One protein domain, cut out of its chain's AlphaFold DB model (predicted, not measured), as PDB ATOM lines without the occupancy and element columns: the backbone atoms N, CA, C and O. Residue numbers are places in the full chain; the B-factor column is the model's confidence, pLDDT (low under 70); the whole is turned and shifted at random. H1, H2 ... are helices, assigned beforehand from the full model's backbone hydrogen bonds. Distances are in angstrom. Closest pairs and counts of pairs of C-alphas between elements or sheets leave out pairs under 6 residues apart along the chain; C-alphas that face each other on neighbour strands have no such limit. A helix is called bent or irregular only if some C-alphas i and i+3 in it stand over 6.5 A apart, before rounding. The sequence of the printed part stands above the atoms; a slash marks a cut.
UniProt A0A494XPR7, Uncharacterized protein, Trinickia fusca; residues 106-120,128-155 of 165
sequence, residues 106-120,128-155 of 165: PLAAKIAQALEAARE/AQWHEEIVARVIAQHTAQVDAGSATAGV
ATOM      1  N   PRO A 106      -4.968  30.068 -49.186       75.62
ATOM      2  CA  PRO A 106      -5.192  31.424 -48.708       75.62
ATOM      3  C   PRO A 106      -6.221  31.391 -47.579       75.62
ATOM      4  O   PRO A 106      -7.188  30.629 -47.642       75.62
ATOM      5  N   LEU A 107      -6.017  32.198 -46.535       76.00
ATOM      6  CA  LEU A 107      -6.835  32.198 -45.315       76.00
ATOM      7  C   LEU A 107      -8.346  32.205 -45.610       76.00
ATOM      8  O   LEU A 107      -9.101  31.464 -44.985       76.00
ATOM      9  N   ALA A 108      -8.770  32.960 -46.626       73.12
ATOM     10  CA  ALA A 108     -10.154  32.998 -47.092       73.12
ATOM     11  C   ALA A 108     -10.694  31.620 -47.530       73.12
ATOM     12  O   ALA A 108     -11.824  31.268 -47.200       73.12
ATOM     13  N   ALA A 109      -9.883  30.803 -48.211       77.56
ATOM     14  CA  ALA A 109     -10.251  29.446 -48.608       77.56
ATOM     15  C   ALA A 109     -10.311  28.487 -47.407       77.56
ATOM     16  O   ALA A 109     -11.214  27.656 -47.342       77.56
ATOM     17  N   LYS A 110      -9.408  28.631 -46.424       80.31
ATOM     18  CA  LYS A 110      -9.451  27.850 -45.170       80.31
ATOM     19  C   LYS A 110     -10.709  28.164 -44.355       80.31
ATOM     20  O   LYS A 110     -11.343  27.251 -43.836       80.31
ATOM     21  N   ILE A 111     -11.086  29.442 -44.277       82.69
ATOM     22  CA  ILE A 111     -12.311  29.887 -43.603       82.69
ATOM     23  C   ILE A 111     -13.547  29.320 -44.314       82.69
ATOM     24  O   ILE A 111     -14.407  28.738 -43.656       82.69
ATOM     25  N   ALA A 112     -13.615  29.423 -45.645       79.88
ATOM     26  CA  ALA A 112     -14.734  28.889 -46.424       79.88
ATOM     27  C   ALA A 112     -14.901  27.369 -46.244       79.88
ATOM     28  O   ALA A 112     -16.009  26.895 -46.007       79.88
ATOM     29  N   GLN A 113     -13.802  26.609 -46.271       79.88
ATOM     30  CA  GLN A 113     -13.830  25.157 -46.060       79.88
ATOM     31  C   GLN A 113     -14.253  24.776 -44.633       79.88
ATOM     32  O   GLN A 113     -15.024  23.836 -44.455       79.88
ATOM     33  N   ALA A 114     -13.791  25.507 -43.613       80.56
ATOM     34  CA  ALA A 114     -14.162  25.246 -42.221       80.56
ATOM     35  C   ALA A 114     -15.643  25.545 -41.937       80.56
ATOM     36  O   ALA A 114     -16.278  24.833 -41.159       80.56
ATOM     37  N   LEU A 115     -16.193  26.581 -42.575       79.06
ATOM     38  CA  LEU A 115     -17.611  26.921 -42.476       79.06
ATOM     39  C   LEU A 115     -18.495  25.882 -43.181       79.06
ATOM     40  O   LEU A 115     -19.530  25.514 -42.631       79.06
ATOM     41  N   GLU A 116     -18.071  25.366 -44.338       77.75
ATOM     42  CA  GLU A 116     -18.811  24.324 -45.061       77.75
ATOM     43  C   GLU A 116     -18.771  22.975 -44.316       77.75
ATOM     44  O   GLU A 116     -19.815  22.375 -44.071       77.75
ATOM     45  N   ALA A 117     -17.608  22.555 -43.804       76.62
ATOM     46  CA  ALA A 117     -17.488  21.341 -42.985       76.62
ATOM     47  C   ALA A 117     -18.303  21.417 -41.673       76.62
ATOM     48  O   ALA A 117     -18.835  20.420 -41.178       76.62
ATOM     49  N   ALA A 118     -18.446  22.617 -41.099       70.62
ATOM     50  CA  ALA A 118     -19.294  22.840 -39.931       70.62
ATOM     51  C   ALA A 118     -20.797  22.784 -40.258       70.62
ATOM     52  O   ALA A 118     -21.604  22.563 -39.352       70.62
ATOM     53  N   ARG A 119     -21.177  22.967 -41.527       68.19
ATOM     54  CA  ARG A 119     -22.559  22.898 -42.015       68.19
ATOM     55  C   ARG A 119     -23.026  21.453 -42.209       68.19
ATOM     56  O   ARG A 119     -24.176  21.143 -41.916       68.19
ATOM     57  N   GLU A 120     -22.119  20.565 -42.609       66.81
ATOM     58  CA  GLU A 120     -22.381  19.128 -42.804       66.81
ATOM     59  C   GLU A 120     -22.570  18.348 -41.487       66.81
ATOM     60  O   GLU A 120     -23.148  17.265 -41.480       66.81
ATOM     61  N   ALA A 128     -25.145  33.234 -34.996       64.38
ATOM     62  CA  ALA A 128     -24.015  33.961 -35.599       64.38
ATOM     63  C   ALA A 128     -22.710  33.902 -34.773       64.38
ATOM     64  O   ALA A 128     -21.619  33.948 -35.339       64.38
ATOM     65  N   GLN A 129     -22.825  33.731 -33.454       68.38
ATOM     66  CA  GLN A 129     -21.699  33.602 -32.525       68.38
ATOM     67  C   GLN A 129     -20.870  32.329 -32.768       68.38
ATOM     68  O   GLN A 129     -19.654  32.343 -32.613       68.38
ATOM     69  N   TRP A 130     -21.502  31.243 -33.224       72.88
ATOM     70  CA  TRP A 130     -20.813  29.990 -33.546       72.88
ATOM     71  C   TRP A 130     -19.952  30.115 -34.811       72.88
ATOM     72  O   TRP A 130     -18.841  29.588 -34.886       72.88
ATOM     73  N   HIS A 131     -20.446  30.846 -35.815       74.69
ATOM     74  CA  HIS A 131     -19.671  31.140 -37.022       74.69
ATOM     75  C   HIS A 131     -18.470  32.036 -36.711       74.69
ATOM     76  O   HIS A 131     -17.382  31.802 -37.237       74.69
ATOM     77  N   GLU A 132     -18.651  33.015 -35.823       76.81
ATOM     78  CA  GLU A 132     -17.577  33.894 -35.362       76.81
ATOM     79  C   GLU A 132     -16.473  33.109 -34.635       76.81
ATOM     80  O   GLU A 132     -15.290  33.304 -34.920       76.81
ATOM     81  N   GLU A 133     -16.839  32.142 -33.791       81.81
ATOM     82  CA  GLU A 133     -15.886  31.273 -33.093       81.81
ATOM     83  C   GLU A 133     -15.066  30.400 -34.060       81.81
ATOM     84  O   GLU A 133     -13.844  30.279 -33.923       81.81
ATOM     85  N   ILE A 134     -15.705  29.829 -35.088       82.81
ATOM     86  CA  ILE A 134     -15.006  29.040 -36.114       82.81
ATOM     87  C   ILE A 134     -14.010  29.915 -36.880       82.81
ATOM     88  O   ILE A 134     -12.863  29.506 -37.082       82.81
ATOM     89  N   VAL A 135     -14.425  31.117 -37.284       84.81
ATOM     90  CA  VAL A 135     -13.560  32.060 -38.006       84.81
ATOM     91  C   VAL A 135     -12.377  32.475 -37.130       84.81
ATOM     92  O   VAL A 135     -11.233  32.381 -37.579       84.81
ATOM     93  N   ALA A 136     -12.618  32.842 -35.869       84.31
ATOM     94  CA  ALA A 136     -11.568  33.213 -34.921       84.31
ATOM     95  C   ALA A 136     -10.551  32.081 -34.716       84.31
ATOM     96  O   ALA A 136      -9.339  32.314 -34.739       84.31
ATOM     97  N   ARG A 137     -11.024  30.835 -34.600       86.75
ATOM     98  CA  ARG A 137     -10.159  29.657 -34.456       86.75
ATOM     99  C   ARG A 137      -9.286  29.425 -35.687       86.75
ATOM    100  O   ARG A 137      -8.097  29.150 -35.545       86.75
ATOM    101  N   VAL A 138      -9.853  29.540 -36.888       88.06
ATOM    102  CA  VAL A 138      -9.107  29.347 -38.145       88.06
ATOM    103  C   VAL A 138      -8.061  30.446 -38.336       88.06
ATOM    104  O   VAL A 138      -6.942  30.152 -38.755       88.06
ATOM    105  N   ILE A 139      -8.387  31.692 -37.980       85.25
ATOM    106  CA  ILE A 139      -7.437  32.809 -38.018       85.25
ATOM    107  C   ILE A 139      -6.287  32.566 -37.036       85.25
ATOM    108  O   ILE A 139      -5.133  32.635 -37.450       85.25
ATOM    109  N   ALA A 140      -6.577  32.202 -35.782       82.62
ATOM    110  CA  ALA A 140      -5.553  31.937 -34.767       82.62
ATOM    111  C   ALA A 140      -4.609  30.782 -35.154       82.62
ATOM    112  O   ALA A 140      -3.399  30.842 -34.930       82.62
ATOM    113  N   GLN A 141      -5.146  29.730 -35.778       80.31
ATOM    114  CA  GLN A 141      -4.337  28.628 -36.306       80.31
ATOM    115  C   GLN A 141      -3.459  29.075 -37.477       80.31
ATOM    116  O   GLN A 141      -2.306  28.659 -37.577       80.31
ATOM    117  N   HIS A 142      -3.981  29.934 -38.354       80.69
ATOM    118  CA  HIS A 142      -3.216  30.448 -39.481       80.69
ATOM    119  C   HIS A 142      -2.088  31.381 -39.034       80.69
ATOM    120  O   HIS A 142      -0.973  31.235 -39.527       80.69
ATOM    121  N   THR A 143      -2.329  32.276 -38.072       79.06
ATOM    122  CA  THR A 143      -1.289  33.168 -37.534       79.06
ATOM    123  C   THR A 143      -0.174  32.382 -36.847       79.06
ATOM    124  O   THR A 143       0.994  32.640 -37.110       79.06
ATOM    125  N   ALA A 144      -0.515  31.347 -36.071       73.69
ATOM    126  CA  ALA A 144       0.480  30.460 -35.461       73.69
ATOM    127  C   ALA A 144       1.322  29.702 -36.509       73.69
ATOM    128  O   ALA A 144       2.509  29.451 -36.305       73.69
ATOM    129  N   GLN A 145       0.724  29.351 -37.650       68.50
ATOM    130  CA  GLN A 145       1.408  28.653 -38.738       68.50
ATOM    131  C   GLN A 145       2.318  29.589 -39.558       68.50
ATOM    132  O   GLN A 145       3.354  29.150 -40.056       68.50
ATOM    133  N   VAL A 146       1.959  30.871 -39.670       69.25
ATOM    134  CA  VAL A 146       2.790  31.911 -40.296       69.25
ATOM    135  C   VAL A 146       3.995  32.255 -39.412       69.25
ATOM    136  O   VAL A 146       5.110  32.317 -39.928       69.25
ATOM    137  N   ASP A 147       3.813  32.366 -38.093       59.53
ATOM    138  CA  ASP A 147       4.922  32.579 -37.149       59.53
ATOM    139  C   ASP A 147       5.896  31.387 -37.126       59.53
ATOM    140  O   ASP A 147       7.116  31.570 -37.147       59.53
ATOM    141  N   ALA A 148       5.381  30.154 -37.178       56.94
ATOM    142  CA  ALA A 148       6.213  28.952 -37.260       56.94
ATOM    143  C   ALA A 148       6.976  28.835 -38.596       56.94
ATOM    144  O   ALA A 148       8.111  28.361 -38.611       56.94
ATOM    145  N   GLY A 149       6.384  29.282 -39.711       51.47
ATOM    146  CA  GLY A 149       7.035  29.306 -41.028       51.47
ATOM    147  C   GLY A 149       8.063  30.431 -41.191       51.47
ATOM    148  O   GLY A 149       9.039  30.275 -41.922       51.47
ATOM    149  N   SER A 150       7.900  31.549 -40.478       48.50
ATOM    150  CA  SER A 150       8.907  32.618 -40.454       48.50
ATOM    151  C   SER A 150      10.133  32.246 -39.612       48.50
ATOM    152  O   SER A 150      11.233  32.716 -39.903       48.50
ATOM    153  N   ALA A 151       9.967  31.399 -38.591       46.31
ATOM    154  CA  ALA A 151      11.072  30.910 -37.766       46.31
ATOM    155  C   ALA A 151      11.988  29.915 -38.505       46.31
ATOM    156  O   ALA A 151      13.171  29.827 -38.184       46.31
ATOM    157  N   THR A 152      11.484  29.195 -39.516       47.66
ATOM    158  CA  THR A 152      12.297  28.269 -40.326       47.66
ATOM    159  C   THR A 152      12.997  28.952 -41.504       47.66
ATOM    160  O   THR A 152      14.083  28.526 -41.884       47.66
ATOM    161  N   ALA A 153      12.451  30.053 -42.037       43.91
ATOM    162  CA  ALA A 153      13.085  30.830 -43.110       43.91
ATOM    163  C   ALA A 153      14.308  31.652 -42.643       43.91
ATOM    164  O   ALA A 153      15.174  31.993 -43.446       43.91
ATOM    165  N   GLY A 154      14.406  31.950 -41.342       40.78
ATOM    166  CA  GLY A 154      15.538  32.675 -40.751       40.78
ATOM    167  C   GLY A 154      16.820  31.850 -40.571       40.78
ATOM    168  O   GLY A 154      17.855  32.425 -40.249       40.78
ATOM    169  N   VAL A 155      16.775  30.528 -40.775       49.41
ATOM    170  CA  VAL A 155      17.936  29.639 -40.571       49.41
ATOM    171  C   VAL A 155      18.744  29.423 -41.863       49.41
ATOM    172  O   VAL A 155      19.949  29.209 -41.784       49.41
TER     173      VAL A 155
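This is residues 106 to 120 and 128 to 155 of the 165 residues of an uncharacterized protein of Trinickia fusca (UniProt A0A494XPR7). A short helix, H1, crosses slantwise over one stretch of a long, nearly straight helix, H2, and the last part of H2 sticks out beyond it as a bare arm. The two helices run opposite ways and make a small body at one end, while the arm, residues 144 to 155, of which 144 to 153 belong to H2, makes the length. The printed part has 43 residues, with two named helices in the order H1, H2 and no named strand; its class is all helix. The whole is loose, with a radius of gyration of the C-alphas of 12.7 A, and spans 41 by 17 by 13 A.

After Pro 106, H1 takes residues 107 to 120, 20.5 A from first to last C-alpha, and begins with C-alpha 107 at (-6.835, 32.198, -45.315). H2 takes residues 128 to 153, 38.0 A long, from C-alpha 128 at (-24.015, 33.961, -35.599) to C-alpha 153 at (13.085, 30.830, -43.110). Neither helix is bent.

H1 and H2 touch, with 11 pairs of C-alphas within 8 A. Their closest C-alphas, those of Ile 111 and Val 135, are 6.1 A apart. H2 touches H1 with residues 131 to 142 alone. Their lines stand at a steep tilt of 42 degrees, opposite ways, and their centres are 13.1 A apart. In H1 every O i to N i+4 pair is within hydrogen-bond range; in H2 it is 21 of 22.

The two C-alphas farthest apart, those of Ala 128 and Val 155, are 42.5 A apart. Without residues 144 to 155, which stand free, the body spans 24 by 17 by 10 A. The link from H1 to H2 runs across the cut: residues 121 to 127 are not printed, and C-alphas 120 and 128 are 16.6 A apart. The mean pLDDT of the printed part is 71.5, and it is under 70 at residues 119 to 120, 128 to 129 and 145 to 155.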